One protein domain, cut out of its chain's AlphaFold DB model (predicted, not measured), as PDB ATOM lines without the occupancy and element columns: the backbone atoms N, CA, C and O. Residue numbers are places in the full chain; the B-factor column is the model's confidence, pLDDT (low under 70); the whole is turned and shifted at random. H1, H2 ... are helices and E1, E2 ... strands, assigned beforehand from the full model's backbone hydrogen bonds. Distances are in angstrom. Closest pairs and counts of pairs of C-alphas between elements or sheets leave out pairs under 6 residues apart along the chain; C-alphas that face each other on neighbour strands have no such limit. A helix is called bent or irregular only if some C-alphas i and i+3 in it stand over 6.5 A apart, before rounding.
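Overview. This is residues 2 to 158 of the 525 residues of an uncharacterized protein of Escherichia coli (UniProt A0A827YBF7). A twisted five-stranded sheet has two helices, H2 and H3, over one face; the E1-E2 hairpin reaches to one end of the long axis, while H5 and the loops around it lie at the other, with H1 beside H3. The 157 printed residues hold five named helices and five named strands, in the order E1 E2 H1 H2 E3 H3 H4 E4 E5 H5. The sheet's order is E1 E2 E3 E4 E5, mixed, and the class is mixed, helices and strands. The whole is compact, with a radius of gyration of the C-alphas of 15.8 A, but elongated, spanning 55 by 29 by 27 A.

Arrangement. In the sheet, E1, residues 5 to 11, and E2, residues 17 to 24, form an antiparallel hairpin, with N 8 and O 21 2.9 A apart. E3, residues 69 to 74, is parallel to E2, with N 22 and O 70 at 2.8 A. E4, residues 100 to 104, is parallel to E3, with N 102 and O 71 at 3.0 A. E5, residues 116 to 119, is an edge strand parallel to E4, with N 117 and O 101 at 2.9 A. H3, residues 76 to 87, lies over E3 and E4 at a height over the sheet of 7.4 A; the closest C-alphas of H3 and E4 are Gly 78 and Ala 103, 4.2 A apart. H2, residues 43 to 61, lies on the same face, over E1 and E2, at a height of 9.7 A; these are two layers, helices on one face of a sheet. H2 is irregular, with C-alphas 47 and 50 7.6 A apart, and has a kink of 48 degrees near residue 50. H2, with residue 45 alone, and H3 only just touch, with 3 pairs of C-alphas within 8 A, closest Leu 45 and Met 84, 7.2 A. H4, residues 91 to 94, touches H2, closest C-alphas Ala 92 and Gln 53, 5.1 A. H1, residues 30 to 39, touches H3 at a shallow tilt of 8 degrees, the same way, closest C-alphas Tyr 36 and Leu 76, 6.5 A. H5, residues 136 to 142, touches H1, about perpendicular at 76 degrees, closest C-alphas Phe 136 and Thr 37, 5.6 A. Two strand-helix-strand units, parallel neighbour strands with helices between, have right-handed crossovers: E2, H1 H2, E3 and E3, H3 H4, E4. Every O i to N i+4 pair is within hydrogen-bond range in H3 and H5, 13 of 15 in H2, and 2 of 6 in H1, where 6 of 7 O i to N i+3 pairs are; H4 is too short for an i+4 pair.

Along the chain. E1 begins at C-alpha 5 (133.591, 233.128, 150.039), and H5 ends at C-alpha 142 (156.432, 248.083, 158.152). First to last C-alpha, H2 measures 28.0 A, E2 20.6 A and E1 19.8 A.

Size, cuts and confidence. The C-alphas farthest apart, Gln 14 and Pro 145, are 56.6 A apart. The printed part has no cut; the links E4 to E5 and E5 to H5 are long. The mean pLDDT of the printed part is 85.3, with 28 residues under 70, among them residues 27 to 44.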
ATOM      1  N   GLY A   2     141.426 231.576 142.942       58.91
ATOM      2  CA  GLY A   2     140.769 232.868 143.224       58.91
ATOM      3  C   GLY A   2     140.272 232.982 144.672       58.91
ATOM      4  O   GLY A   2     140.182 231.947 145.340       58.91
ATOM      5  N   PRO A   3     139.912 234.196 145.138       69.12
ATOM      6  CA  PRO A   3     139.283 234.383 146.441       69.12
ATOM      7  C   PRO A   3     138.007 233.542 146.532       69.12
ATOM      8  O   PRO A   3     137.243 233.426 145.570       69.12
ATOM      9  N   GLN A   4     137.791 232.929 147.690       80.56
ATOM     10  CA  GLN A   4     136.612 232.120 147.973       80.56
ATOM     11  C   GLN A   4     135.811 232.787 149.083       80.56
ATOM     12  O   GLN A   4     136.380 233.329 150.030       80.56
ATOM     13  N   LEU A   5     134.489 232.716 148.974       87.06
ATOM     14  CA  LEU A   5     133.591 233.128 150.039       87.06
ATOM     15  C   LEU A   5     132.466 232.114 150.221       87.06
ATOM     16  O   LEU A   5     132.044 231.438 149.277       87.06
ATOM     17  N   LYS A   6     131.967 232.040 151.446       92.19
ATOM     18  CA  LYS A   6     130.818 231.242 151.850       92.19
ATOM     19  C   LYS A   6     129.752 232.181 152.399       92.19
ATOM     20  O   LYS A   6     130.055 233.043 153.213       92.19
ATOM     21  N   VAL A   7     128.510 231.986 151.971       94.88
ATOM     22  CA  VAL A   7     127.351 232.718 152.497       94.88
ATOM     23  C   VAL A   7     126.473 231.731 153.249       94.88
ATOM     24  O   VAL A   7     126.145 230.668 152.717       94.88
ATOM     25  N   VAL A   8     126.120 232.059 154.486       96.12
ATOM     26  CA  VAL A   8     125.296 231.218 155.363       96.12
ATOM     27  C   VAL A   8     124.144 232.053 155.909       96.12
ATOM     28  O   VAL A   8     124.322 233.234 156.183       96.12
ATOM     29  N   GLY A   9     122.961 231.457 156.045       97.00
ATOM     30  CA  GLY A   9     121.799 232.099 156.658       97.00
ATOM     31  C   GLY A   9     121.446 231.447 157.990       97.00
ATOM     32  O   GLY A   9     121.452 230.217 158.085       97.00
ATOM     33  N   LEU A  10     121.121 232.257 158.994       97.25
ATOM     34  CA  LEU A  10     120.497 231.808 160.237       97.25
ATOM     35  C   LEU A  10     118.980 231.892 160.080       97.25
ATOM     36  O   LEU A  10     118.464 232.937 159.689       97.25
ATOM     37  N   PHE A  11     118.273 230.810 160.397       97.12
ATOM     38  CA  PHE A  11     116.819 230.732 160.268       97.12
ATOM     39  C   PHE A  11     116.174 230.435 161.619       97.12
ATOM     40  O   PHE A  11     116.703 229.644 162.400       97.12
ATOM     41  N   ASP A  12     115.019 231.044 161.877       96.12
ATOM     42  CA  ASP A  12     114.211 230.735 163.056       96.12
ATOM     43  C   ASP A  12     113.485 229.376 162.929       96.12
ATOM     44  O   ASP A  12     113.545 228.675 161.910       96.12
ATOM     45  N   ALA A  13     112.746 228.996 163.974       96.56
ATOM     46  CA  ALA A  13     111.960 227.760 163.987       96.56
ATOM     47  C   ALA A  13     110.846 227.728 162.917       96.56
ATOM     48  O   ALA A  13     110.357 226.653 162.566       96.56
ATOM     49  N   GLN A  14     110.442 228.887 162.397       96.38
ATOM     50  CA  GLN A  14     109.450 229.055 161.337       96.38
ATOM     51  C   GLN A  14     110.087 229.139 159.939       96.38
ATOM     52  O   GLN A  14     109.353 229.289 158.963       96.38
ATOM     53  N   GLN A  15     111.409 228.955 159.829       94.75
ATOM     54  CA  GLN A  15     112.194 229.048 158.595       94.75
ATOM     55  C   GLN A  15     112.250 230.459 157.988       94.75
ATOM     56  O   GLN A  15     112.512 230.596 156.792       94.75
ATOM     57  N   ASN A  16     112.045 231.511 158.783       95.81
ATOM     58  CA  ASN A  16     112.336 232.872 158.336       95.81
ATOM     59  C   ASN A  16     113.823 233.163 158.529       95.81
ATOM     60  O   ASN A  16     114.400 232.812 159.560       95.81
ATOM     61  N   LEU A  17     114.431 233.797 157.528       97.56
ATOM     62  CA  LEU A  17     115.820 234.230 157.588       97.56
ATOM     63  C   LEU A  17     115.956 235.379 158.598       97.56
ATOM     64  O   LEU A  17     115.221 236.356 158.509       97.56
ATOM     65  N   GLN A  18     116.897 235.243 159.529       97.62
ATOM     66  CA  GLN A  18     117.146 236.194 160.617       97.62
ATOM     67  C   GLN A  18     118.472 236.939 160.446       97.62
ATOM     68  O   GLN A  18     118.536 238.129 160.711       97.62
ATOM     69  N   LYS A  19     119.532 236.248 160.007       97.56
ATOM     70  CA  LYS A  19     120.858 236.843 159.774       97.56
ATOM     71  C   LYS A  19     121.552 236.205 158.582       97.56
ATOM     72  O   LYS A  19     121.278 235.047 158.249       97.56
ATOM     73  N   ILE A  20     122.488 236.931 157.979       98.06
ATOM     74  CA  ILE A  20     123.387 236.422 156.938       98.06
ATOM     75  C   ILE A  20     124.831 236.537 157.425       98.06
ATOM     76  O   ILE A  20     125.251 237.589 157.880       98.06
ATOM     77  N   ALA A  21     125.608 235.470 157.279       97.56
ATOM     78  CA  ALA A  21     127.049 235.489 157.490       97.56
ATOM     79  C   ALA A  21     127.781 235.365 156.149       97.56
ATOM     80  O   ALA A  21     127.546 234.416 155.392       97.56
ATOM     81  N   ILE A  22     128.681 236.304 155.865       96.00
ATOM     82  CA  ILE A  22     129.617 236.274 154.741       96.00
ATOM     83  C   ILE A  22     130.987 235.909 155.306       96.00
ATOM     84  O   ILE A  22     131.587 236.684 156.039       96.00
ATOM     85  N   SER A  23     131.482 234.722 154.969       94.62
ATOM     86  CA  SER A  23     132.779 234.229 155.427       94.62
ATOM     87  C   SER A  23     133.760 234.148 154.262       94.62
ATOM     88  O   SER A  23     133.565 233.356 153.335       94.62
ATOM     89  N   PHE A  24     134.807 234.967 154.290       90.69
ATOM     90  CA  PHE A  24     135.921 234.880 153.351       90.69
ATOM     91  C   PHE A  24     136.870 233.757 153.771       90.69
ATOM     92  O   PHE A  24     137.294 233.676 154.927       90.69
ATOM     93  N   CYS A  25     137.230 232.889 152.826       84.50
ATOM     94  CA  CYS A  25     138.187 231.825 153.100       84.50
ATOM     95  C   CYS A  25     139.612 232.384 153.172       84.50
ATOM     96  O   CYS A  25     139.998 233.235 152.367       84.50
ATOM     97  N   GLY A  26     140.400 231.838 154.095       72.94
ATOM     98  CA  GLY A  26     141.837 232.063 154.155       72.94
ATOM     99  C   GLY A  26     142.603 231.403 153.005       72.94
ATOM    100  O   GLY A  26     142.049 230.713 152.144       72.94
ATOM    101  N   THR A  27     143.913 231.615 153.029       69.31
ATOM    102  CA  THR A  27     144.884 230.999 152.127       69.31
ATOM    103  C   THR A  27     144.866 229.470 152.231       69.31
ATOM    104  O   THR A  27     144.880 228.922 153.331       69.31
ATOM    105  N   ASN A  28     144.902 228.777 151.087       60.91
ATOM    106  CA  ASN A  28     145.065 227.316 151.035       60.91
ATOM    107  C   ASN A  28     146.456 226.892 150.520       60.91
ATOM    108  O   ASN A  28     146.771 225.701 150.550       60.91
ATOM    109  N   ASP A  29     147.274 227.834 150.033       58.75
ATOM    110  CA  ASP A  29     148.626 227.590 149.527       58.75
ATOM    111  C   ASP A  29     149.617 228.643 150.047       58.75
ATOM    112  O   ASP A  29     149.386 229.844 150.005       58.75
ATOM    113  N   ILE A  30     150.785 228.189 150.486       54.50
ATOM    114  CA  ILE A  30     151.897 229.022 150.959       54.50
ATOM    115  C   ILE A  30     152.348 230.089 149.940       54.50
ATOM    116  O   ILE A  30     152.911 231.117 150.318       54.50
ATOM    117  N   CYS A  31     152.100 229.867 148.644       53.53
ATOM    118  CA  CYS A  31     152.381 230.834 147.583       53.53
ATOM    119  C   CYS A  31     151.432 232.046 147.607       53.53
ATOM    120  O   CYS A  31     151.775 233.084 147.037       53.53
ATOM    121  N   ASP A  32     150.289 231.950 148.294       56.28
ATOM    122  CA  ASP A  32     149.301 233.029 148.405       56.28
ATOM    123  C   ASP A  32     149.740 234.105 149.427       56.28
ATOM    124  O   ASP A  32     149.063 235.112 149.604       56.28
ATOM    125  N   ILE A  33     150.920 233.992 150.059       58.88
ATOM    126  CA  ILE A  33     151.541 235.111 150.806       58.88
ATOM    127  C   ILE A  33     151.753 236.330 149.887       58.88
ATOM    128  O   ILE A  33     151.688 237.477 150.328       58.88
ATOM    129  N   VAL A  34     151.940 236.108 148.579       60.28
ATOM    130  CA  VAL A  34     151.949 237.190 147.580       60.28
ATOM    131  C   VAL A  34     150.570 237.861 147.472       60.28
ATOM    132  O   VAL A  34     150.490 239.037 147.120       60.28
ATOM    133  N   ASP A  35     149.482 237.182 147.819       61.81
ATOM    134  CA  ASP A  35     148.138 237.762 147.820       61.81
ATOM    135  C   ASP A  35     147.887 238.648 149.046       61.81
ATOM    136  O   ASP A  35     147.176 239.645 148.908       61.81
ATOM    137  N   TYR A  36     148.564 238.424 150.187       62.06
ATOM    138  CA  TYR A  36     148.576 239.395 151.300       62.06
ATOM    139  C   TYR A  36     149.029 240.768 150.830       62.06
ATOM    140  O   TYR A  36     148.443 241.792 151.161       62.06
ATOM    141  N   THR A  37     150.038 240.786 149.969       57.72
ATOM    142  CA  THR A  37     150.562 242.036 149.434       57.72
ATOM    143  C   THR A  37     149.623 242.687 148.405       57.72
ATOM    144  O   THR A  37     149.722 243.882 148.128       57.72
ATOM    145  N   GLN A  38     148.659 241.934 147.864       61.62
ATOM    146  CA  GLN A  38     147.631 242.438 146.952       61.62
ATOM    147  C   GLN A  38     146.344 242.870 147.666       61.62
ATOM    148  O   GLN A  38     145.574 243.608 147.060       61.62
ATOM    149  N   LEU A  39     146.120 242.497 148.932       64.75
ATOM    150  CA  LEU A  39     144.955 242.916 149.731       64.75
ATOM    151  C   LEU A  39     144.705 244.432 149.640       64.75
ATOM    152  O   LEU A  39     143.601 244.885 149.328       64.75
ATOM    153  N   ASN A  40     145.762 245.230 149.786       62.38
ATOM    154  CA  ASN A  40     145.659 246.688 149.807       62.38
ATOM    155  C   ASN A  40     145.183 247.334 148.502       62.38
ATOM    156  O   ASN A  40     144.720 248.471 148.528       62.38
ATOM    157  N   ASN A  41     145.227 246.630 147.367       63.62
ATOM    158  CA  ASN A  41     144.794 247.196 146.087       63.62
ATOM    159  C   ASN A  41     143.270 247.128 145.848       63.62
ATOM    160  O   ASN A  41     142.805 247.643 144.833       63.62
ATOM    161  N   GLY A  42     142.496 246.481 146.736       62.81
ATOM    162  CA  GLY A  42     141.028 246.394 146.660       62.81
ATOM    163  C   GLY A  42     140.465 245.553 145.502       62.81
ATOM    164  O   GLY A  42     139.249 245.409 145.370       62.81
ATOM    165  N   LYS A  43     141.322 244.957 144.665       68.31
ATOM    166  CA  LYS A  43     140.922 244.250 143.441       68.31
ATOM    167  C   LYS A  43     140.031 243.039 143.723       68.31
ATOM    168  O   LYS A  43     139.046 242.840 143.018       68.31
ATOM    169  N   ALA A  44     140.326 242.272 144.771       67.75
ATOM    170  CA  ALA A  44     139.553 241.079 145.124       67.75
ATOM    171  C   ALA A  44     138.072 241.394 145.418       67.75
ATOM    172  O   ALA A  44     137.189 240.651 144.995       67.75
ATOM    173  N   LEU A  45     137.785 242.526 146.072       70.44
ATOM    174  CA  LEU A  45     136.411 242.957 146.350       70.44
ATOM    175  C   LEU A  45     135.706 243.507 145.109       70.44
ATOM    176  O   LEU A  45     134.523 243.233 144.924       70.44
ATOM    177  N   SER A  46     136.428 244.188 144.212       70.88
ATOM    178  CA  SER A  46     135.860 244.619 142.924       70.88
ATOM    179  C   SER A  46     135.405 243.436 142.058       70.88
ATOM    180  O   SER A  46     134.397 243.514 141.362       70.88
ATOM    181  N   GLU A  47     136.098 242.296 142.147       73.75
ATOM    182  CA  GLU A  47     135.702 241.065 141.457       73.75
ATOM    183  C   GLU A  47     134.474 240.398 142.107       73.75
ATOM    184  O   GLU A  47     133.711 239.709 141.424       73.75
ATOM    185  N   ALA A  48     134.240 240.635 143.404       78.75
ATOM    186  CA  ALA A  48     133.113 240.097 144.167       78.75
ATOM    187  C   ALA A  48     131.871 241.013 144.194       78.75
ATOM    188  O   ALA A  48     130.825 240.599 144.694       78.75
ATOM    189  N   GLU A  49     131.939 242.227 143.641       82.00
ATOM    190  CA  GLU A  49     130.898 243.256 143.790       82.00
ATOM    191  C   GLU A  49     129.506 242.789 143.331       82.00
ATOM    192  O   GLU A  49     128.527 242.954 144.057       82.00
ATOM    193  N   ASN A  50     129.408 242.119 142.178       89.06
ATOM    194  CA  ASN A  50     128.131 241.588 141.674       89.06
ATOM    195  C   ASN A  50     127.496 240.566 142.634       89.06
ATOM    196  O   ASN A  50     126.272 240.473 142.755       89.06
ATOM    197  N   LEU A  51     128.331 239.773 143.307       90.75
ATOM    198  CA  LEU A  51     127.867 238.795 144.282       90.75
ATOM    199  C   LEU A  51     127.417 239.486 145.569       90.75
ATOM    200  O   LEU A  51     126.353 239.156 146.081       90.75
ATOM    201  N   LEU A  52     128.163 240.486 146.043       92.19
ATOM    202  CA  LEU A  52     127.771 241.303 147.194       92.19
ATOM    203  C   LEU A  52     126.461 242.064 146.940       92.19
ATOM    204  O   LEU A  52     125.616 242.131 147.830       92.19
ATOM    205  N   GLN A  53     126.232 242.569 145.725       94.56
ATOM    206  CA  GLN A  53     124.940 243.150 145.337       94.56
ATOM    207  C   GLN A  53     123.816 242.103 145.364       94.56
ATOM    208  O   GLN A  53     122.732 242.374 145.870       94.56
ATOM    209  N   SER A  54     124.086 240.881 144.895       95.94
ATOM    210  CA  SER A  54     123.102 239.789 144.931       95.94
ATOM    211  C   SER A  54     122.753 239.362 146.363       95.94
ATOM    212  O   SER A  54     121.593 239.073 146.652       95.94
ATOM    213  N   ILE A  55     123.739 239.335 147.267       95.88
ATOM    214  CA  ILE A  55     123.532 239.030 148.691       95.88
ATOM    215  C   ILE A  55     122.684 240.121 149.349       95.88
ATOM    216  O   ILE A  55     121.720 239.792 150.035       95.88
ATOM    217  N   ARG A  56     122.979 241.400 149.081       96.44
ATOM    218  CA  ARG A  56     122.138 242.525 149.514       96.44
ATOM    219  C   ARG A  56     120.703 242.350 149.037       96.44
ATOM    220  O   ARG A  56     119.781 242.427 149.839       96.44
ATOM    221  N   ASP A  57     120.499 242.140 147.738       97.62
ATOM    222  CA  ASP A  57     119.152 242.048 147.167       97.62
ATOM    223  C   ASP A  57     118.369 240.887 147.798       97.62
ATOM    224  O   ASP A  57     117.183 241.021 148.107       97.62
ATOM    225  N   PHE A  58     119.050 239.768 148.066       97.38
ATOM    226  CA  PHE A  58     118.489 238.647 148.809       97.38
ATOM    227  C   PHE A  58     118.129 239.029 150.253       97.38
ATOM    228  O   PHE A  58     117.004 238.757 150.675       97.38
ATOM    229  N   ALA A  59     119.023 239.694 150.985       97.38
ATOM    230  CA  ALA A  59     118.789 240.161 152.352       97.38
ATOM    231  C   ALA A  59     117.563 241.086 152.428       97.38
ATOM    232  O   ALA A  59     116.599 240.791 153.136       97.38
ATOM    233  N   VAL A  60     117.538 242.129 151.594       97.25
ATOM    234  CA  VAL A  60     116.443 243.106 151.518       97.25
ATOM    235  C   VAL A  60     115.122 242.430 151.149       97.25
ATOM    236  O   VAL A  60     114.081 242.750 151.720       97.25
ATOM    237  N   SER A  61     115.137 241.447 150.240       97.50
ATOM    238  CA  SER A  61     113.927 240.694 149.879       97.50
ATOM    239  C   SER A  61     113.355 239.848 151.024       97.50
ATOM    240  O   SER A  61     112.167 239.530 151.006       97.50
ATOM    241  N   ASN A  62     114.178 239.526 152.026       97.12
ATOM    242  CA  ASN A  62     113.784 238.833 153.252       97.12
ATOM    243  C   ASN A  62     113.557 239.797 154.433       97.12
ATOM    244  O   ASN A  62     113.342 239.340 155.550       97.12
ATOM    245  N   GLY A  63     113.561 241.112 154.193       96.88
ATOM    246  CA  GLY A  63     113.321 242.125 155.223       96.88
ATOM    247  C   GLY A  63     114.522 242.422 156.120       96.88
ATOM    248  O   GLY A  63     114.333 243.050 157.155       96.88
ATOM    249  N   LEU A  64     115.723 241.994 155.724       98.00
ATOM    250  CA  LEU A  64     116.967 242.263 156.440       98.00
ATOM    251  C   LEU A  64     117.651 243.543 155.945       98.00
ATOM    252  O   LEU A  64     117.489 243.961 154.793       98.00
ATOM    253  N   SER A  65     118.456 244.129 156.821       97.38
ATOM    254  CA  SER A  65     119.313 245.287 156.583       97.38
ATOM    255  C   SER A  65     120.797 244.916 156.717       97.38
ATOM    256  O   SER A  65     121.135 243.749 156.908       97.38
ATOM    257  N   GLY A  66     121.692 245.902 156.597       95.12
ATOM    258  CA  GLY A  66     123.122 245.702 156.852       95.12
ATOM    259  C   GLY A  66     123.423 245.232 158.276       95.12
ATOM    260  O   GLY A  66     124.305 244.407 158.456       95.12
ATOM    261  N   GLU A  67     122.630 245.672 159.257       97.06
ATOM    262  CA  GLU A  67     122.773 245.313 160.682       97.06
ATOM    263  C   GLU A  67     122.514 243.820 160.951       97.06
ATOM    264  O   GLU A  67     122.900 243.277 161.982       97.06
ATOM    265  N   ASP A  68     121.887 243.121 160.002       97.81
ATOM    266  CA  ASP A  68     121.614 241.684 160.085       97.81
ATOM    267  C   ASP A  68     122.699 240.838 159.389       97.81
ATOM    268  O   ASP A  68     122.536 239.623 159.195       97.81
ATOM    269  N   VAL A  69     123.797 241.474 158.965       97.94
ATOM    270  CA  VAL A  69     124.914 240.838 158.269       97.94
ATOM    271  C   VAL A  69     126.144 240.790 159.165       97.94
ATOM    272  O   VAL A  69     126.594 241.805 159.680       97.94
ATOM    273  N   ILE A  70     126.736 239.603 159.262       97.69
ATOM    274  CA  ILE A  70     128.057 239.394 159.856       97.69
ATOM    275  C   ILE A  70     129.044 239.110 158.726       97.69
ATOM    276  O   ILE A  70     128.820 238.223 157.898       97.69
ATOM    277  N   VAL A  71     130.154 239.834 158.687       97.06
ATOM    278  CA  VAL A  71     131.265 239.604 157.765       97.06
ATOM    279  C   VAL A  71     132.462 239.105 158.560       97.06
ATOM    280  O   VAL A  71     132.875 239.711 159.545       97.06
ATOM    281  N   THR A  72     133.026 237.978 158.139       96.56
ATOM    282  CA  THR A  72     134.134 237.347 158.852       96.56
ATOM    283  C   THR A  72     135.088 236.608 157.922       96.56
ATOM    284  O   THR A  72     134.810 236.382 156.742       96.56
ATOM    285  N   GLY A  73     136.227 236.190 158.455       93.81
ATOM    286  CA  GLY A  73     137.191 235.348 157.769       93.81
ATOM    287  C   GLY A  73     138.435 235.139 158.617       93.81
ATOM    288  O   GLY A  73     138.699 235.911 159.532       93.81
ATOM    289  N   TYR A  74     139.195 234.099 158.286       92.56
ATOM    290  CA  TYR A  74     140.457 233.760 158.945       92.56
ATOM    291  C   TYR A  74     141.633 234.038 158.011       92.56
ATOM    292  O   TYR A  74     141.540 233.750 156.810       92.56
ATOM    293  N   SER A  75     142.753 234.543 158.532       91.38
ATOM    294  CA  SER A  75     143.979 234.771 157.759       91.38
ATOM    295  C   SER A  75     143.734 235.752 156.598       91.38
ATOM    296  O   SER A  75     143.212 236.847 156.817       91.38
ATOM    297  N   LEU A  76     144.012 235.372 155.341       86.88
ATOM    298  CA  LEU A  76     143.647 236.164 154.149       86.88
ATOM    299  C   LEU A  76     142.173 236.620 154.165       86.88
ATOM    300  O   LEU A  76     141.865 237.734 153.744       86.88
ATOM    301  N   GLY A  77     141.269 235.778 154.676       89.69
ATOM    302  CA  GLY A  77     139.853 236.105 154.819       89.69
ATOM    303  C   GLY A  77     139.586 237.197 155.860       89.69
ATOM    304  O   GLY A  77     138.707 238.032 155.653       89.69
ATOM    305  N   GLY A  78     140.375 237.245 156.936       92.12
ATOM    306  CA  GLY A  78     140.356 238.347 157.903       92.12
ATOM    307  C   GLY A  78     140.806 239.658 157.252       92.12
ATOM    308  O   GLY A  78     140.152 240.691 157.396       92.12
ATOM    309  N   GLY A  79     141.833 239.597 156.399       89.94
ATOM    310  CA  GLY A  79     142.267 240.750 155.606       89.94
ATOM    311  C   GLY A  79     141.173 241.267 154.665       89.94
ATOM    312  O   GLY A  79     140.917 242.467 154.597       89.94
ATOM    313  N   LEU A  80     140.465 240.368 153.971       88.94
ATOM    314  CA  LEU A  80     139.318 240.730 153.126       88.94
ATOM    315  C   LEU A  80     138.144 241.304 153.928       88.94
ATOM    316  O   LEU A  80     137.471 242.210 153.435       88.94
ATOM    317  N   THR A  81     137.936 240.832 155.159       93.38
ATOM    318  CA  THR A  81     136.940 241.377 156.095       93.38
ATOM    319  C   THR A  81     137.246 242.843 156.410       93.38
ATOM    320  O   THR A  81     136.376 243.694 156.226       93.38
ATOM    321  N   ASN A  82     138.501 243.166 156.742       92.69
ATOM    322  CA  ASN A  82     138.946 244.545 156.983       92.69
ATOM    323  C   ASN A  82     138.778 245.445 155.751       92.69
ATOM    324  O   ASN A  82     138.309 246.578 155.855       92.69
ATOM    325  N   ILE A  83     139.106 244.954 154.551       89.31
ATOM    326  CA  ILE A  83     138.917 245.756 153.332       89.31
ATOM    327  C   ILE A  83     137.429 245.973 153.044       89.31
ATOM    328  O   ILE A  83     137.049 247.057 152.600       89.31
ATOM    329  N   MET A  84     136.585 244.964 153.278       91.06
ATOM    330  CA  MET A  84     135.143 245.102 153.091       91.06
ATOM    331  C   MET A  84     134.564 246.132 154.062       91.06
ATOM    332  O   MET A  84     133.749 246.941 153.630       91.06
ATOM    333  N   ALA A  85     135.027 246.159 155.315       92.69
ATOM    334  CA  ALA A  85     134.663 247.189 156.286       92.69
ATOM    335  C   ALA A  85     135.088 248.587 155.816       92.69
ATOM    336  O   ALA A  85     134.258 249.493 155.735       92.69
ATOM    337  N   ARG A  86     136.344 248.738 155.376       89.38
ATOM    338  CA  ARG A  86     136.887 249.999 154.845       89.38
ATOM    339  C   ARG A  86     136.111 250.539 153.639       89.38
ATOM    340  O   ARG A  86     136.039 251.746 153.438       89.38
ATOM    341  N   LEU A  87     135.565 249.658 152.799       89.12
ATOM    342  CA  LEU A  87     134.829 250.029 151.581       89.12
ATOM    343  C   LEU A  87     133.301 249.973 151.745       89.12
ATOM    344  O   LEU A  87     132.580 250.261 150.785       89.12
ATOM    345  N   SER A  88     132.809 249.620 152.930       91.31
ATOM    346  CA  SER A  88     131.410 249.278 153.223       91.31
ATOM    347  C   SER A  88     130.395 250.337 152.784       91.31
ATOM    348  O   SER A  88     129.358 249.991 152.222       91.31
ATOM    349  N   GLU A  89     130.727 251.622 152.935       91.69
ATOM    350  CA  GLU A  89     129.883 252.760 152.532       91.69
ATOM    351  C   GLU A  89     129.694 252.884 151.017       91.69
ATOM    352  O   GLU A  89     128.696 253.427 150.543       91.69
ATOM    353  N   SER A  90     130.655 252.388 150.241       89.06
ATOM    354  CA  SER A  90     130.621 252.426 148.776       89.06
ATOM    355  C   SER A  90     130.137 251.113 148.158       89.06
ATOM    356  O   SER A  90     129.638 251.101 147.033       89.06
ATOM    357  N   LEU A  91     130.263 250.004 148.889       87.62
ATOM    358  CA  LEU A  91     129.915 248.672 148.410       87.62
ATOM    359  C   LEU A  91     128.401 248.462 148.415       87.62
ATOM    360  O   LEU A  91     127.731 248.658 149.427       87.62
ATOM    361  N   ALA A  92     127.877 247.994 147.279       90.38
ATOM    362  CA  ALA A  92     126.466 247.646 147.106       90.38
ATOM    363  C   ALA A  92     125.498 248.752 147.582       90.38
ATOM    364  O   ALA A  92     124.502 248.465 148.248       90.38
ATOM    365  N   ASP A  93     125.782 250.002 147.209       90.06
ATOM    366  CA  ASP A  93     125.018 251.198 147.597       90.06
ATOM    367  C   ASP A  93     125.017 251.471 149.117       90.06
ATOM    368  O   ASP A  93     124.039 251.976 149.664       90.06
ATOM    369  N   GLY A  94     126.107 251.118 149.808       93.00
ATOM    370  CA  GLY A  94     126.293 251.381 151.239       93.00
ATOM    371  C   GLY A  94     125.554 250.412 152.161       93.00
ATOM    372  O   GLY A  94     125.516 250.632 153.368       93.00
ATOM    373  N   PHE A  95     124.977 249.334 151.619       96.19
ATOM    374  CA  PHE A  95     124.207 248.360 152.400       96.19
ATOM    375  C   PHE A  95     125.001 247.769 153.568       96.19
ATOM    376  O   PHE A  95     124.429 247.509 154.619       96.19
ATOM    377  N   TYR A  96     126.308 247.576 153.388       95.62
ATOM    378  CA  TYR A  96     127.148 246.914 154.378       95.62
ATOM    379  C   TYR A  96     127.718 247.855 155.447       95.62
ATOM    380  O   TYR A  96     128.394 247.370 156.344       95.62
ATOM    381  N   ALA A  97     127.452 249.166 155.388       94.38
ATOM    382  CA  ALA A  97     128.055 250.162 156.283       94.38
ATOM    383  C   ALA A  97     127.857 249.867 157.783       94.38
ATOM    384  O   ALA A  97     128.751 250.156 158.571       94.38
ATOM    385  N   ASN A  98     126.728 249.248 158.143       94.56
ATOM    386  CA  ASN A  98     126.372 248.901 159.522       94.56
ATOM    387  C   ASN A  98     126.448 247.384 159.795       94.56
ATOM    388  O   ASN A  98     125.758 246.900 160.685       94.56
ATOM    389  N   SER A  99     127.193 246.618 158.990       96.81
ATOM    390  CA  SER A  99     127.371 245.177 159.247       96.81
ATOM    391  C   SER A  99     128.330 244.949 160.413       96.81
ATOM    392  O   SER A  99     129.222 245.763 160.639       96.81
ATOM    393  N   ASP A 100     128.212 243.803 161.077       96.88
ATOM    394  CA  ASP A 100     129.181 243.370 162.083       96.88
ATOM    395  C   ASP A 100     130.422 242.792 161.383       96.88
ATOM    396  O   ASP A 100     130.303 241.845 160.597       96.88
ATOM    397  N   TYR A 101     131.619 243.314 161.662       97.44
ATOM    398  CA  TYR A 101     132.869 242.799 161.091       97.44
ATOM    399  C   TYR A 101     133.756 242.170 162.166       97.44
ATOM    400  O   TYR A 101     134.248 242.855 163.057       97.44
ATOM    401  N   ILE A 102     134.018 240.867 162.037       96.56
ATOM    402  CA  ILE A 102     134.904 240.122 162.941       96.56
ATOM    403  C   ILE A 102     135.968 239.416 162.106       96.56
ATOM    404  O   ILE A 102     135.680 238.445 161.401       96.56
ATOM    405  N   ALA A 103     137.201 239.902 162.161       95.94
ATOM    406  CA  ALA A 103     138.310 239.396 161.368       95.94
ATOM    407  C   ALA A 103     139.265 238.577 162.240       95.94
ATOM    408  O   ALA A 103     139.755 239.068 163.245       95.94
ATOM    409  N   TRP A 104     139.572 237.345 161.833       95.62
ATOM    410  CA  TRP A 104     140.418 236.430 162.598       95.62
ATOM    411  C   TRP A 104     141.805 236.294 161.976       95.62
ATOM    412  O   TRP A 104     141.919 236.114 160.759       95.62
ATOM    413  N   ALA A 105     142.853 236.342 162.800       93.69
ATOM    414  CA  ALA A 105     144.257 236.252 162.396       93.69
ATOM    415  C   ALA A 105     144.565 237.141 161.175       93.69
ATOM    416  O   ALA A 105     145.239 236.729 160.227       93.69
ATOM    417  N   SER A 106     143.971 238.339 161.152       92.62
ATOM    418  CA  SER A 106     144.033 239.221 159.994       92.62
ATOM    419  C   SER A 106     145.445 239.778 159.815       92.62
ATOM    420  O   SER A 106     145.990 240.349 160.760       92.62
ATOM    421  N   PRO A 107     146.038 239.691 158.611       87.81
ATOM    422  CA  PRO A 107     147.303 240.353 158.331       87.81
ATOM    423  C   PRO A 107     147.168 241.870 158.193       87.81
ATOM    424  O   PRO A 107     148.156 242.571 158.376       87.81
ATOM    425  N   LEU A 108     145.974 242.369 157.860       87.31
ATOM    426  CA  LEU A 108     145.666 243.786 157.665       87.31
ATOM    427  C   LEU A 108     144.665 244.244 158.724       87.31
ATOM    428  O   LEU A 108     143.647 243.582 158.914       87.31
ATOM    429  N   VAL A 109     144.907 245.397 159.330       89.94
ATOM    430  CA  VAL A 109     144.039 245.994 160.346       89.94
ATOM    431  C   VAL A 109     143.366 247.237 159.761       89.94
ATOM    432  O   VAL A 109     144.006 248.061 159.115       89.94
ATOM    433  N   PHE A 110     142.055 247.358 159.929       90.38
ATOM    434  CA  PHE A 110     141.314 248.594 159.709       90.38
ATOM    435  C   PHE A 110     140.922 249.152 161.073       90.38
ATOM    436  O   PHE A 110     140.026 248.612 161.718       90.38
ATOM    437  N   ASP A 111     141.624 250.204 161.491       88.50
ATOM    438  CA  ASP A 111     141.613 250.690 162.868       88.50
ATOM    439  C   ASP A 111     140.931 252.061 163.039       88.50
ATOM    440  O   ASP A 111     140.753 252.803 162.067       88.50
ATOM    441  N   GLY A 112     140.548 252.399 164.276       77.31
ATOM    442  CA  GLY A 112     140.118 253.748 164.684       77.31
ATOM    443  C   GLY A 112     138.673 254.160 164.352       77.31
ATOM    444  O   GLY A 112     138.262 255.274 164.672       77.31
ATOM    445  N   ASP A 113     137.883 253.290 163.721       78.06
ATOM    446  CA  ASP A 113     136.470 253.546 163.364       78.06
ATOM    447  C   ASP A 113     135.493 252.635 164.137       78.06
ATOM    448  O   ASP A 113     134.285 252.673 163.922       78.06
ATOM    449  N   GLY A 114     136.012 251.750 164.998       84.00
ATOM    450  CA  GLY A 114     135.219 250.805 165.802       84.00
ATOM    451  C   GLY A 114     134.393 249.788 164.999       84.00
ATOM    452  O   GLY A 114     133.578 249.074 165.574       84.00
ATOM    453  N   ARG A 115     134.564 249.720 163.670       89.69
ATOM    454  CA  ARG A 115     133.750 248.860 162.789       89.69
ATOM    455  C   ARG A 115     134.189 247.405 162.769       89.69
ATOM    456  O   ARG A 115     133.374 246.551 162.436       89.69
ATOM    457  N   VAL A 116     135.468 247.138 163.020       95.00
ATOM    458  CA  VAL A 116     136.054 245.798 162.921       95.00
ATOM    459  C   VAL A 116     136.613 245.402 164.270       95.00
ATOM    460  O   VAL A 116     137.351 246.172 164.871       95.00
ATOM    461  N   LEU A 117     136.305 244.180 164.689       95.00
ATOM    462  CA  LEU A 117     137.018 243.491 165.752       95.00
ATOM    463  C   LEU A 117     138.026 242.524 165.116       95.00
ATOM    464  O   LEU A 117     137.644 241.546 164.465       95.00
ATOM    465  N   ASN A 118     139.312 242.828 165.253       95.06
ATOM    466  CA  ASN A 118     140.433 242.040 164.760       95.06
ATOM    467  C   ASN A 118     140.933 241.111 165.862       95.06
ATOM    468  O   ASN A 118     141.640 241.536 166.757       95.06
ATOM    469  N   ILE A 119     140.598 239.830 165.781       94.69
ATOM    470  CA  ILE A 119     140.932 238.832 166.795       94.69
ATOM    471  C   ILE A 119     142.115 237.991 166.321       94.69
ATOM    472  O   ILE A 119     142.131 237.511 165.186       94.69
ATOM    473  N   GLY A 120     143.099 237.761 167.180       93.62
ATOM    474  CA  GLY A 120     144.252 236.927 166.870       93.62
ATOM    475  C   GLY A 120     145.134 236.719 168.088       93.62
ATOM    476  O   GLY A 120     144.749 237.070 169.197       93.62
ATOM    477  N   PHE A 121     146.302 236.128 167.861       93.88
ATOM    478  CA  PHE A 121     147.291 235.892 168.906       93.88
ATOM    479  C   PHE A 121     148.558 236.688 168.606       93.88
ATOM    480  O   PHE A 121     148.983 236.734 167.450       93.88
ATOM    481  N   GLU A 122     149.199 237.277 169.612       91.31
ATOM    482  CA  GLU A 122     150.445 238.039 169.430       91.31
ATOM    483  C   GLU A 122     151.576 237.170 168.858       91.31
ATOM    484  O   GLU A 122     152.383 237.619 168.042       91.31
ATOM    485  N   ASN A 123     151.582 235.879 169.205       91.12
ATOM    486  CA  ASN A 123     152.543 234.897 168.724       91.12
ATOM    487  C   ASN A 123     152.119 234.229 167.399       91.12
ATOM    488  O   ASN A 123     152.746 233.256 166.966       91.12
ATOM    489  N   ASP A 124     151.091 234.751 166.721       91.38
ATOM    490  CA  ASP A 124     150.765 234.425 165.337       91.38
ATOM    491  C   ASP A 124     151.521 235.369 164.383       91.38
ATOM    492  O   ASP A 124     151.219 236.560 164.312       91.38
ATOM    493  N   PRO A 125     152.470 234.867 163.568       88.12
ATOM    494  CA  PRO A 125     153.241 235.715 162.669       88.12
ATOM    495  C   PRO A 125     152.393 236.357 161.560       88.12
ATOM    496  O   PRO A 125     152.858 237.286 160.909       88.12
ATOM    497  N   VAL A 126     151.188 235.872 161.268       88.25
ATOM    498  CA  VAL A 126     150.316 236.489 160.260       88.25
ATOM    499  C   VAL A 126     149.546 237.656 160.853       88.25
ATOM    500  O   VAL A 126     149.325 238.638 160.151       88.25
ATOM    501  N   PHE A 127     149.142 237.564 162.117       90.94
ATOM    502  CA  PHE A 127     148.284 238.558 162.743       90.94
ATOM    503  C   PHE A 127     148.977 239.929 162.794       90.94
ATOM    504  O   PHE A 127     150.135 240.037 163.185       90.94
ATOM    505  N   ARG A 128     148.283 240.974 162.326       89.88
ATOM    506  CA  ARG A 128     148.733 242.382 162.286       89.88
ATOM    507  C   ARG A 128     149.999 242.661 161.457       89.88
ATOM    508  O   ARG A 128     150.487 243.789 161.438       89.88
ATOM    509  N   VAL A 129     150.519 241.690 160.702       86.19
ATOM    510  CA  VAL A 129     151.833 241.802 160.038       86.19
ATOM    511  C   VAL A 129     151.947 242.955 159.028       86.19
ATOM    512  O   VAL A 129     153.010 243.561 158.892       86.19
ATOM    513  N   LEU A 130     150.865 243.295 158.323       83.88
ATOM    514  CA  LEU A 130     150.820 244.434 157.396       83.88
ATOM    515  C   LEU A 130     150.443 245.747 158.098       83.88
ATOM    516  O   LEU A 130     150.655 246.814 157.522       83.88
ATOM    517  N   GLY A 131     149.908 245.670 159.317       85.00
ATOM    518  CA  GLY A 131     149.311 246.781 160.051       85.00
ATOM    519  C   GLY A 131     148.108 247.404 159.352       85.00
ATOM    520  O   GLY A 131     147.348 246.708 158.686       85.00
ATOM    521  N   ASP A 132     147.974 248.721 159.475       84.56
ATOM    522  CA  ASP A 132     146.939 249.582 158.883       84.56
ATOM    523  C   ASP A 132     147.394 250.266 157.578       84.56
ATOM    524  O   ASP A 132     146.728 251.145 157.021       84.56
ATOM    525  N   GLU A 133     148.539 249.837 157.044       81.31
ATOM    526  CA  GLU A 133     149.166 250.452 155.884       81.31
ATOM    527  C   GLU A 133     148.299 250.309 154.629       81.31
ATOM    528  O   GLU A 133     147.848 249.224 154.262       81.31
ATOM    529  N   SER A 134     148.113 251.410 153.900       67.38
ATOM    530  CA  SER A 134     147.260 251.451 152.702       67.38
ATOM    531  C   SER A 134     147.962 250.998 151.415       67.38
ATOM    532  O   SER A 134     147.299 250.721 150.412       67.38
ATOM    533  N   GLY A 135     149.296 250.914 151.417       64.62
ATOM    534  CA  GLY A 135     150.117 250.601 150.248       64.62
ATOM    535  C   GLY A 135     150.972 249.344 150.417       64.62
ATOM    536  O   GLY A 135     151.339 248.950 151.521       64.62
ATOM    537  N   PHE A 136     151.286 248.683 149.297       63.84
ATOM    538  CA  PHE A 136     152.100 247.459 149.275       63.84
ATOM    539  C   PHE A 136     153.491 247.682 149.884       63.84
ATOM    540  O   PHE A 136     153.973 246.878 150.676       63.84
ATOM    541  N   TRP A 137     154.180 248.747 149.464       68.94
ATOM    542  CA  TRP A 137     155.592 248.941 149.810       68.94
ATOM    543  C   TRP A 137     155.755 249.493 151.219       68.94
ATOM    544  O   TRP A 137     156.791 249.282 151.843       68.94
ATOM    545  N   GLU A 138     154.738 250.191 151.696       75.44
ATOM    546  CA  GLU A 138     154.567 250.689 153.048       75.44
ATOM    547  C   GLU A 138     154.397 249.503 153.996       75.44
ATOM    548  O   GLU A 138     155.255 249.315 154.853       75.44
ATOM    549  N   ALA A 139     153.448 248.600 153.722       70.19
ATOM    550  CA  ALA A 139     153.267 247.365 154.487       70.19
ATOM    551  C   ALA A 139     154.547 246.505 154.534       70.19
ATOM    552  O   ALA A 139     154.963 246.056 155.597       70.19
ATOM    553  N   VAL A 140     155.244 246.324 153.400       69.56
ATOM    554  CA  VAL A 140     156.520 245.575 153.359       69.56
ATOM    555  C   VAL A 140     157.626 246.242 154.174       69.56
ATOM    556  O   VAL A 140     158.419 245.545 154.804       69.56
ATOM    557  N   LYS A 141     157.707 247.575 154.180       74.69
ATOM    558  CA  LYS A 141     158.656 248.289 155.052       74.69
ATOM    559  C   LYS A 141     158.269 248.144 156.520       74.69
ATOM    560  O   LYS A 141     159.157 248.005 157.356       74.69
ATOM    561  N   ALA A 142     156.972 248.161 156.808       69.81
ATOM    562  CA  ALA A 142     156.432 248.083 158.152       69.81
ATOM    563  C   ALA A 142     156.726 246.718 158.816       69.81
ATOM    564  O   ALA A 142     156.946 246.669 160.021       69.81
ATOM    565  N   MET A 143     156.840 245.631 158.043       71.38
ATOM    566  CA  MET A 143     157.255 244.298 158.532       71.38
ATOM    567  C   MET A 143     158.718 244.221 159.031       71.38
ATOM    568  O   MET A 143     159.138 243.227 159.619       71.38
ATOM    569  N   GLY A 144     159.548 245.239 158.796       70.62
ATOM    570  CA  GLY A 144     160.945 245.234 159.235       70.62
ATOM    571  C   GLY A 144     161.852 244.201 158.529       70.62
ATOM    572  O   GLY A 144     161.438 243.468 157.619       70.62
ATOM    573  N   PRO A 145     163.154 244.165 158.876       69.44
ATOM    574  CA  PRO A 145     164.122 243.276 158.239       69.44
ATOM    575  C   PRO A 145     163.791 241.797 158.472       69.44
ATOM    576  O   PRO A 145     163.707 241.344 159.606       69.44
ATOM    577  N   GLY A 146     163.678 241.021 157.389       68.44
ATOM    578  CA  GLY A 146     163.367 239.589 157.470       68.44
ATOM    579  C   GLY A 146     161.873 239.260 157.499       68.44
ATOM    580  O   GLY A 146     161.545 238.098 157.701       68.44
ATOM    581  N   LEU A 147     160.992 240.240 157.249       74.25
ATOM    582  CA  LEU A 147     159.534 240.083 157.355       74.25
ATOM    583  C   LEU A 147     159.139 239.533 158.730       74.25
ATOM    584  O   LEU A 147     158.471 238.502 158.848       74.25
ATOM    585  N   THR A 148     159.676 240.173 159.762       76.38
ATOM    586  CA  THR A 148     159.259 239.959 161.144       76.38
ATOM    587  C   THR A 148     157.850 240.505 161.336       76.38
ATOM    588  O   THR A 148     157.405 241.375 160.589       76.38
ATOM    589  N   THR A 149     157.147 240.004 162.336       72.81
ATOM    590  CA  THR A 149     155.825 240.518 162.693       72.81
ATOM    591  C   THR A 149     156.022 241.393 163.918       72.81
ATOM    592  O   THR A 149     156.174 240.848 165.009       72.81
ATOM    593  N   PRO A 150     156.190 242.719 163.746       75.31
ATOM    594  CA  PRO A 150     156.330 243.604 164.888       75.31
ATOM    595  C   PRO A 150     155.039 243.566 165.693       75.31
ATOM    596  O   PRO A 150     153.954 243.647 165.120       75.31
ATOM    597  N   ASP A 151     155.190 243.465 167.003       77.69
ATOM    598  CA  ASP A 151     154.078 243.599 167.923       77.69
ATOM    599  C   ASP A 151     153.629 245.068 167.954       77.69
ATOM    600  O   ASP A 151     154.459 245.977 168.072       77.69
ATOM    601  N   ARG A 152     152.343 245.310 167.691       82.50
ATOM    602  CA  ARG A 152     151.762 246.646 167.500       82.50
ATOM    603  C   ARG A 152     150.390 246.699 168.127       82.50
ATOM    604  O   ARG A 152     149.597 245.802 167.873       82.50
ATOM    605  N   GLU A 153     150.117 247.792 168.815       85.56
ATOM    606  CA  GLU A 153     148.826 248.011 169.449       85.56
ATOM    607  C   GLU A 153     147.830 248.682 168.487       85.56
ATOM    608  O   GLU A 153     148.227 249.556 167.704       85.56
ATOM    609  N   TYR A 154     146.564 248.270 168.537       88.31
ATOM    610  CA  TYR A 154     145.459 248.810 167.741       88.31
ATOM    611  C   TYR A 154     144.161 248.830 168.553       88.31
ATOM    612  O   TYR A 154     143.801 247.839 169.177       88.31
ATOM    613  N   ASP A 155     143.370 249.900 168.426       87.94
ATOM    614  CA  ASP A 155     142.078 250.029 169.127       87.94
ATOM    615  C   ASP A 155     141.070 248.931 168.718       87.94
ATOM    616  O   ASP A 155     140.110 248.627 169.426       87.94
ATOM    617  N   SER A 156     141.253 248.363 167.525       90.00
ATOM    618  CA  SER A 156     140.408 247.321 166.941       90.00
ATOM    619  C   SER A 156     140.844 245.889 167.250       90.00
ATOM    620  O   SER A 156     140.163 244.973 166.779       90.00
ATOM    621  N   SER A 157     141.929 245.644 167.995       90.06
ATOM    622  CA  SER A 157     142.351 244.285 168.368       90.06
ATOM    623  C   SER A 157     142.675 244.127 169.847       90.06
ATOM    624  O   SER A 157     143.273 245.017 170.433       90.06
ATOM    625  N   PRO A 158     142.358 242.965 170.452       88.00
ATOM    626  CA  PRO A 158     143.018 242.577 171.676       88.00
ATOM    627  C   PRO A 158     144.450 242.152 171.353       88.00
ATOM    628  O   PRO A 158     144.684 241.217 170.576       88.00
TER     629      PRO A 158